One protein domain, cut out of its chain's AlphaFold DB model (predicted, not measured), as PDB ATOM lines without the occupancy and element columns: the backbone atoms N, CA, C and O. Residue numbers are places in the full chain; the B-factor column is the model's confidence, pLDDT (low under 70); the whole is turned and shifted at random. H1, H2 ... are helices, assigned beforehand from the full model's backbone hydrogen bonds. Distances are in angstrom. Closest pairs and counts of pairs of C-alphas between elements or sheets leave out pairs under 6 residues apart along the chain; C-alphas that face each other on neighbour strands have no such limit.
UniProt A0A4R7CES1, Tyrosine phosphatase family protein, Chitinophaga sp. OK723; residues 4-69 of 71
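This is residues 4 to 69 of the 71 residues of the protein "Tyrosine phosphatase family protein" of Chitinophaga sp. OK723 (UniProt A0A4R7CES1). Five helices are strung one after another along a wide, open U with no common core: H1 and H2 make a corner at one end, H3 spans the gap as the bridge, and H4 and H5 make the other end. The contacts are few, and H5 touches no helix, though it is near H4. The printed part has 66 residues, with five named helices in the order H1, H2, H3, H4, H5 and no named strand, and its class is all helix. It is extended, with a radius of gyration of the C-alphas of 18.5 A, and elongated, spanning 48 by 29 by 18 A.

Begin at H1, residues 4 to 13, and go on to H2, residues 17 to 24. They touch, and their closest C-alphas are those of Gln 10 and Glu 17, 6.3 A apart. Their lines are about perpendicular, at 83 degrees. Next comes H3, residues 28 to 42, which is apart from both H1 and H2. H4, residues 45 to 53, touches H3 only at the corner by their link, where the closest C-alphas, those of Tyr 42 and Phe 48, are 5.6 A apart. The lines of H3 and H4 are about perpendicular, at 75 degrees. Look last at H5, residues 57 to 68: it is close to H4 but not clearly touching, with the C-alphas of Glu 50 and Glu 57 the closest at 8.0 A. H4 and H5 run opposite ways at a steep tilt of 69 degrees, only just short of about perpendicular. H5 is apart from H1, H2 and H3. In H1, H2, H3, H4 and H5, every backbone O i to N i+4 pair is within hydrogen-bond range.

Find C-alpha 4 at (63.472, 27.055, 98.684); from there H1 runs 14.5 A to C-alpha 13. H2 goes from Glu 17 to Leu 24, 10.4 A. Find C-alpha 28 at (58.842, 48.484, 110.778), where H3, the longest helix with 15 residues, begins its 21.1 A to Tyr 42. H4 covers 11.1 A from Val 45 to Leu 53. H5 covers 15.2 A from Glu 57 to Thr 68, whose C-alpha is at (39.234, 39.545, 120.364).

The two C-alphas farthest apart are those of Gly 14 and Lys 58, at 48.8 A. The links from H1 to H2, H2 to H3, H3 to H4 and H4 to H5 are tight, and the printed part has no cut. Look at residues 25 to 34, of which 28 to 34 belong to H3, and at residues 64 to 69, of which 64 to 68 belong to H5: both stretches stand free. The mean pLDDT of the printed part is 89.4, and residue 69 alone is under 70.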
ATOM      1  N   LYS A   4      64.084  27.446  99.965       75.25
ATOM      2  CA  LYS A   4      63.472  27.055  98.684       75.25
ATOM      3  C   LYS A   4      62.693  28.199  98.024       75.25
ATOM      4  O   LYS A   4      62.673  28.278  96.801       75.25
ATOM      5  N   MET A   5      62.102  29.095  98.819       78.69
ATOM      6  CA  MET A   5      61.373  30.268  98.322       78.69
ATOM      7  C   MET A   5      62.321  31.243  97.615       78.69
ATOM      8  O   MET A   5      62.059  31.644  96.486       78.69
ATOM      9  N   PHE A   6      63.450  31.571  98.253       79.25
ATOM     10  CA  PHE A   6      64.430  32.510  97.704       79.25
ATOM     11  C   PHE A   6      65.027  32.018  96.387       79.25
ATOM     12  O   PHE A   6      65.066  32.783  95.434       79.25
ATOM     13  N   LYS A   7      65.382  30.728  96.282       78.69
ATOM     14  CA  LYS A   7      65.892  30.149  95.027       78.69
ATOM     15  C   LYS A   7      64.894  30.241  93.871       78.69
ATOM     16  O   LYS A   7      65.295  30.581  92.763       78.69
ATOM     17  N   GLY A   8      63.611  29.971  94.126       80.31
ATOM     18  CA  GLY A   8      62.568  30.105  93.105       80.31
ATOM     19  C   GLY A   8      62.389  31.553  92.638       80.31
ATOM     20  O   GLY A   8      62.262  31.801  91.444       80.31
ATOM     21  N   LEU A   9      62.453  32.512  93.567       79.88
ATOM     22  CA  LEU A   9      62.364  33.942  93.256       79.88
ATOM     23  C   LEU A   9      63.613  34.468  92.540       79.88
ATOM     24  O   LEU A   9      63.499  35.291  91.636       79.88
ATOM     25  N   GLN A  10      64.796  33.975  92.898       81.69
ATOM     26  CA  GLN A  10      66.056  34.333  92.246       81.69
ATOM     27  C   GLN A  10      66.050  33.896  90.777       81.69
ATOM     28  O   GLN A  10      66.412  34.661  89.888       81.69
ATOM     29  N   GLN A  11      65.560  32.680  90.513       81.38
ATOM     30  CA  GLN A  11      65.444  32.133  89.161       81.38
ATOM     31  C   GLN A  11      64.376  32.836  88.311       81.38
ATOM     32  O   GLN A  11      64.555  32.933  87.101       81.38
ATOM     33  N   SER A  12      63.284  33.327  88.910       82.50
ATOM     34  CA  SER A  12      62.189  33.972  88.168       82.50
ATOM     35  C   SER A  12      62.370  35.478  87.958       82.50
ATOM     36  O   SER A  12      61.909  36.003  86.949       82.50
ATOM     37  N   SER A  13      63.019  36.175  88.893       81.38
ATOM     38  CA  SER A  13      63.207  37.634  88.839       81.38
ATOM     39  C   SER A  13      64.560  38.069  88.272       81.38
ATOM     40  O   SER A  13      64.709  39.229  87.900       81.38
ATOM     41  N   GLY A  14      65.552  37.170  88.225       83.94
ATOM     42  CA  GLY A  14      66.931  37.500  87.843       83.94
ATOM     43  C   GLY A  14      67.680  38.368  88.864       83.94
ATOM     44  O   GLY A  14      68.822  38.749  88.613       83.94
ATOM     45  N   LEU A  15      67.055  38.682  90.004       84.94
ATOM     46  CA  LEU A  15      67.648  39.442  91.102       84.94
ATOM     47  C   LEU A  15      68.461  38.517  92.005       84.94
ATOM     48  O   LEU A  15      68.152  37.334  92.117       84.94
ATOM     49  N   ASP A  16      69.478  39.048  92.674       86.56
ATOM     50  CA  ASP A  16      70.254  38.310  93.667       86.56
ATOM     51  C   ASP A  16      69.467  38.104  94.980       86.56
ATOM     52  O   ASP A  16      68.480  38.789  95.271       86.56
ATOM     53  N   GLU A  17      69.905  37.137  95.794       81.94
ATOM     54  CA  GLU A  17      69.227  36.781  97.046       81.94
ATOM     55  C   GLU A  17      69.158  37.954  98.038       81.94
ATOM     56  O   GLU A  17      68.169  38.074  98.761       81.94
ATOM     57  N   GLU A  18      70.171  38.826  98.084       85.19
ATOM     58  CA  GLU A  18      70.221  39.948  99.026       85.19
ATOM     59  C   GLU A  18      69.163  40.999  98.677       85.19
ATOM     60  O   GLU A  18      68.435  41.468  99.556       85.19
ATOM     61  N   THR A  19      69.011  41.311  97.391       84.69
ATOM     62  CA  THR A  19      67.960  42.207  96.897       84.69
ATOM     63  C   THR A  19      66.566  41.646  97.189       84.69
ATOM     64  O   THR A  19      65.698  42.363  97.695       84.69
ATOM     65  N   ILE A  20      66.352  40.348  96.951       82.38
ATOM     66  CA  ILE A  20      65.077  39.677  97.255       82.38
ATOM     67  C   ILE A  20      64.812  39.683  98.763       82.38
ATOM     68  O   ILE A  20      63.693  39.952  99.201       82.38
ATOM     69  N   ARG A  21      65.836  39.433  99.579       83.00
ATOM     70  CA  ARG A  21      65.731  39.466 101.038       83.00
ATOM     71  C   ARG A  21      65.339  40.851 101.535       83.00
ATOM     72  O   ARG A  21      64.350  40.952 102.248       83.00
ATOM     73  N   LYS A  22      66.010  41.911 101.083       84.06
ATOM     74  CA  LYS A  22      65.662  43.303 101.427       84.06
ATOM     75  C   LYS A  22      64.266  43.718 100.961       84.06
ATOM     76  O   LYS A  22      63.680  44.633 101.542       84.06
ATOM     77  N   ALA A  23      63.750  43.114  99.892       80.12
ATOM     78  CA  ALA A  23      62.398  43.373  99.400       80.12
ATOM     79  C   ALA A  23      61.321  42.656 100.231       80.12
ATOM     80  O   ALA A  23      60.234  43.196 100.419       80.12
ATOM     81  N   LEU A  24      61.628  41.459 100.735       82.50
ATOM     82  CA  LEU A  24      60.722  40.650 101.558       82.50
ATOM     83  C   LEU A  24      60.864  40.911 103.062       82.50
ATOM     84  O   LEU A  24      60.031  40.456 103.846       82.50
ATOM     85  N   GLU A  25      61.925  41.597 103.472       84.31
ATOM     86  CA  GLU A  25      62.151  41.982 104.856       84.31
ATOM     87  C   GLU A  25      61.004  42.848 105.371       84.31
ATOM     88  O   GLU A  25      60.580  43.826 104.749       84.31
ATOM     89  N   LEU A  26      60.522  42.482 106.556       82.25
ATOM     90  CA  LEU A  26      59.605  43.307 107.320       82.25
ATOM     91  C   LEU A  26      60.355  44.568 107.753       82.25
ATOM     92  O   LEU A  26      61.301  44.486 108.530       82.25
ATOM     93  N   LYS A  27      59.913  45.720 107.247       87.44
ATOM     94  CA  LYS A  27      60.456  47.044 107.573       87.44
ATOM     95  C   LYS A  27      59.480  47.774 108.497       87.44
ATOM     96  O   LYS A  27      58.450  48.255 108.006       87.44
ATOM     97  N   PRO A  28      59.734  47.831 109.818       90.12
ATOM     98  CA  PRO A  28      58.842  48.484 110.778       90.12
ATOM     99  C   PRO A  28      58.523  49.937 110.410       90.12
ATOM    100  O   PRO A  28      57.416  50.420 110.642       90.12
ATOM    101  N   GLU A  29      59.462  50.623 109.764       92.69
ATOM    102  CA  GLU A  29      59.352  52.017 109.339       92.69
ATOM    103  C   GLU A  29      58.206  52.218 108.340       92.69
ATOM    104  O   GLU A  29      57.550  53.262 108.351       92.69
ATOM    105  N   LEU A  30      57.917  51.210 107.507       91.25
ATOM    106  CA  LEU A  30      56.793  51.251 106.571       91.25
ATOM    107  C   LEU A  30      55.453  51.182 107.309       91.25
ATOM    108  O   LEU A  30      54.534  51.926 106.967       91.25
ATOM    109  N   LEU A  31      55.348  50.356 108.356       91.88
ATOM    110  CA  LEU A  31      54.149  50.301 109.201       91.88
ATOM    111  C   LEU A  31      53.955  51.614 109.962       91.88
ATOM    112  O   LEU A  31      52.847  52.149 109.992       91.88
ATOM    113  N   HIS A  32      55.027  52.173 110.526       94.94
ATOM    114  CA  HIS A  32      54.969  53.473 111.194       94.94
ATOM    115  C   HIS A  32      54.545  54.591 110.241       94.94
ATOM    116  O   HIS A  32      53.684  55.394 110.593       94.94
ATOM    117  N   SER A  33      55.093  54.608 109.025       96.19
ATOM    118  CA  SER A  33      54.723  55.587 107.998       96.19
ATOM    119  C   SER A  33      53.254  55.449 107.596       96.19
ATOM    120  O   SER A  33      52.539  56.446 107.517       96.19
ATOM    121  N   PHE A  34      52.776  54.216 107.415       94.81
ATOM    122  CA  PHE A  34      51.384  53.929 107.076       94.81
ATOM    123  C   PHE A  34      50.407  54.411 108.159       94.81
ATOM    124  O   PHE A  34      49.514  55.213 107.879       94.81
ATOM    125  N   PHE A  35      50.599  53.993 109.416       96.44
ATOM    126  CA  PHE A  35      49.732  54.427 110.518       96.44
ATOM    127  C   PHE A  35      49.888  55.919 110.841       96.44
ATOM    128  O   PHE A  35      48.915  56.567 111.229       96.44
ATOM    129  N   GLY A  36      51.077  56.488 110.628       97.44
ATOM    130  CA  GLY A  36      51.320  57.925 110.718       97.44
ATOM    131  C   GLY A  36      50.488  58.714 109.706       97.44
ATOM    132  O   GLY A  36      49.818  59.674 110.085       97.44
ATOM    133  N   ALA A  37      50.449  58.271 108.447       97.25
ATOM    134  CA  ALA A  37      49.628  58.885 107.404       97.25
ATOM    135  C   ALA A  37      48.123  58.770 107.704       97.25
ATOM    136  O   ALA A  37      47.386  59.744 107.531       97.25
ATOM    137  N   ILE A  38      47.669  57.619 108.220       97.75
ATOM    138  CA  ILE A  38      46.281  57.445 108.680       97.75
ATOM    139  C   ILE A  38      45.951  58.465 109.770       97.75
ATOM    140  O   ILE A  38      44.958  59.185 109.665       97.75
ATOM    141  N   LYS A  39      46.799  58.569 110.797       96.88
ATOM    142  CA  LYS A  39      46.595  59.505 111.905       96.88
ATOM    143  C   LYS A  39      46.576  60.958 111.425       96.88
ATOM    144  O   LYS A  39      45.727  61.723 111.866       96.88
ATOM    145  N   ALA A  40      47.458  61.327 110.497       97.81
ATOM    146  CA  ALA A  40      47.519  62.679 109.947       97.81
ATOM    147  C   ALA A  40      46.257  63.063 109.153       97.81
ATOM    148  O   ALA A  40      45.791  64.193 109.266       97.81
ATOM    149  N   LYS A  41      45.690  62.136 108.367       97.69
ATOM    150  CA  LYS A  41      44.531  62.414 107.500       97.69
ATOM    151  C   LYS A  41      43.175  62.214 108.191       97.69
ATOM    152  O   LYS A  41      42.238  62.954 107.907       97.69
ATOM    153  N   TYR A  42      43.057  61.227 109.078       96.88
ATOM    154  CA  TYR A  42      41.779  60.806 109.673       96.88
ATOM    155  C   TYR A  42      41.721  60.986 111.199       96.88
ATOM    156  O   TYR A  42      40.661  60.813 111.801       96.88
ATOM    157  N   GLY A  43      42.837  61.333 111.848       97.19
ATOM    158  CA  GLY A  43      42.947  61.503 113.300       97.19
ATOM    159  C   GLY A  43      43.097  60.184 114.061       97.19
ATOM    160  O   GLY A  43      43.983  60.058 114.905       97.19
ATOM    161  N   THR A  44      42.277  59.182 113.743       96.25
ATOM    162  CA  THR A  44      42.319  57.838 114.344       96.25
ATOM    163  C   THR A  44      42.170  56.749 113.285       96.25
ATOM    164  O   THR A  44      41.716  56.995 112.164       96.25
ATOM    165  N   VAL A  45      42.555  55.523 113.643       94.94
ATOM    166  CA  VAL A  45      42.381  54.351 112.773       94.94
ATOM    167  C   VAL A  45      40.898  54.002 112.640       94.94
ATOM    168  O   VAL A  45      40.450  53.652 111.552       94.94
ATOM    169  N   GLU A  46      40.113  54.166 113.706       95.06
ATOM    170  CA  GLU A  46      38.663  53.972 113.699       95.06
ATOM    171  C   GLU A  46      37.980  54.878 112.674       95.06
ATOM    172  O   GLU A  46      37.162  54.395 111.897       95.06
ATOM    173  N   ASN A  47      38.366  56.157 112.606       96.69
ATOM    174  CA  ASN A  47      37.816  57.098 111.630       96.69
ATOM    175  C   ASN A  47      38.162  56.706 110.190       96.69
ATOM    176  O   ASN A  47      37.334  56.869 109.295       96.69
ATOM    177  N   PHE A  48      39.376  56.201 109.953       97.06
ATOM    178  CA  PHE A  48      39.774  55.692 108.640       97.06
ATOM    179  C   PHE A  48      38.935  54.478 108.236       97.06
ATOM    180  O   PHE A  48      38.369  54.456 107.148       97.06
ATOM    181  N   ILE A  49      38.809  53.496 109.129       94.81
ATOM    182  CA  ILE A  49      38.040  52.273 108.884       94.81
ATOM    183  C   ILE A  49      36.549  52.595 108.672       94.81
ATOM    184  O   ILE A  49      35.897  52.001 107.816       94.81
ATOM    185  N   GLU A  50      36.011  53.574 109.393       96.19
ATOM    186  CA  GLU A  50      34.634  54.025 109.211       96.19
ATOM    187  C   GLU A  50      34.427  54.743 107.875       96.19
ATOM    188  O   GLU A  50      33.501  54.407 107.140       96.19
ATOM    189  N   LYS A  51      35.304  55.695 107.524       95.56
ATOM    190  CA  LYS A  51      35.156  56.489 106.295       95.56
ATOM    191  C   LYS A  51      35.470  55.723 105.015       95.56
ATOM    192  O   LYS A  51      34.768  55.909 104.030       95.56
ATOM    193  N   GLU A  52      36.529  54.921 105.007       96.06
ATOM    194  CA  GLU A  52      37.022  54.275 103.784       96.06
ATOM    195  C   GLU A  52      36.447  52.870 103.596       96.06
ATOM    196  O   GLU A  52      36.289  52.416 102.467       96.06
ATOM    197  N   LEU A  53      36.120  52.173 104.691       93.19
ATOM    198  CA  LEU A  53      35.637  50.788 104.640       93.19
ATOM    199  C   LEU A  53      34.162  50.657 105.044       93.19
ATOM    200  O   LEU A  53      33.607  49.564 104.948       93.19
ATOM    201  N   GLY A  54      33.522  51.741 105.499       93.69
ATOM    202  CA  GLY A  54      32.123  51.731 105.933       93.69
ATOM    203  C   GLY A  54      31.878  50.933 107.217       93.69
ATOM    204  O   GLY A  54      30.746  50.543 107.486       93.69
ATOM    205  N   ILE A  55      32.926  50.651 108.000       94.38
ATOM    206  CA  ILE A  55      32.828  49.838 109.218       94.38
ATOM    207  C   ILE A  55      32.700  50.774 110.423       94.38
ATOM    208  O   ILE A  55      33.695  51.265 110.971       94.38
ATOM    209  N   GLY A  56      31.456  51.013 110.830       93.00
ATOM    210  CA  GLY A  56      31.093  51.858 111.960       93.00
ATOM    211  C   GLY A  56      31.249  51.166 113.312       93.00
ATOM    212  O   GLY A  56      31.776  50.060 113.442       93.00
ATOM    213  N   GLU A  57      30.797  51.840 114.367       93.38
ATOM    214  CA  GLU A  57      30.931  51.357 115.744       93.38
ATOM    215  C   GLU A  57      30.263  49.993 115.972       93.38
ATOM    216  O   GLU A  57      30.851  49.125 116.619       93.38
ATOM    217  N   LYS A  58      29.073  49.775 115.395       93.81
ATOM    218  CA  LYS A  58      28.322  48.517 115.528       93.81
ATOM    219  C   LYS A  58      29.081  47.348 114.906       93.81
ATOM    220  O   LYS A  58      29.260  46.316 115.551       93.81
ATOM    221  N   GLU A  59      29.577  47.520 113.686       94.06
ATOM    222  CA  GLU A  59      30.354  46.502 112.981       94.06
ATOM    223  C   GLU A  59      31.681  46.248 113.702       94.06
ATOM    224  O   GLU A  59      32.060  45.096 113.909       94.06
ATOM    225  N   ARG A  60      32.362  47.303 114.175       92.25
ATOM    226  CA  ARG A  60      33.589  47.165 114.976       92.25
ATOM    227  C   ARG A  60      33.345  46.397 116.273       92.25
ATOM    228  O   ARG A  60      34.187  45.581 116.640       92.25
ATOM    229  N   ALA A  61      32.228  46.629 116.963       92.69
ATOM    230  CA  ALA A  61      31.877  45.895 118.177       92.69
ATOM    231  C   ALA A  61      31.680  44.397 117.892       92.69
ATOM    232  O   ALA A  61      32.246  43.567 118.600       92.69
ATOM    233  N   LEU A  62      30.974  44.051 116.808       92.69
ATOM    234  CA  LEU A  62      30.802  42.661 116.367       92.69
ATOM    235  C   LEU A  62      32.135  42.007 115.976       92.69
ATOM    236  O   LEU A  62      32.405  40.869 116.355       92.69
ATOM    237  N   LEU A  63      32.997  42.724 115.247       91.31
ATOM    238  CA  LEU A  63      34.320  42.230 114.856       91.31
ATOM    239  C   LEU A  63      35.218  42.004 116.079       91.31
ATOM    240  O   LEU A  63      35.843  40.952 116.188       91.31
ATOM    241  N   LYS A  64      35.246  42.942 117.033       91.38
ATOM    242  CA  LYS A  64      35.958  42.764 118.307       91.38
ATOM    243  C   LYS A  64      35.408  41.558 119.064       91.38
ATOM    244  O   LYS A  64      36.174  40.686 119.458       91.38
ATOM    245  N   GLN A  65      34.088  41.424 119.176       91.69
ATOM    246  CA  GLN A  65      33.496  40.250 119.815       91.69
ATOM    247  C   GLN A  65      33.956  38.940 119.152       91.69
ATOM    248  O   GLN A  65      34.280  37.975 119.829       91.69
ATOM    249  N   LYS A  66      34.023  38.908 117.821       91.88
ATOM    250  CA  LYS A  66      34.381  37.706 117.067       91.88
ATOM    251  C   LYS A  66      35.869  37.348 117.126       91.88
ATOM    252  O   LYS A  66      36.200  36.167 117.115       91.88
ATOM    253  N   TYR A  67      36.750  38.346 117.123       90.94
ATOM    254  CA  TYR A  67      38.190  38.144 116.919       90.94
ATOM    255  C   TYR A  67      39.050  38.469 118.142       90.94
ATOM    256  O   TYR A  67      40.213  38.080 118.174       90.94
ATOM    257  N   THR A  68      38.508  39.174 119.139       86.81
ATOM    258  CA  THR A  68      39.234  39.545 120.364       86.81
ATOM    259  C   THR A  68      38.612  38.977 121.634       86.81
ATOM    260  O   THR A  68      39.203  39.133 122.699       86.81
ATOM    261  N   VAL A  69      37.461  38.297 121.558       64.25
ATOM    262  CA  VAL A  69      36.986  37.460 122.670       64.25
ATOM    263  C   VAL A  69      37.739  36.139 122.591       64.25
ATOM    264  O   VAL A  69      37.376  35.227 121.856       64.25
TER     265      VAL A  69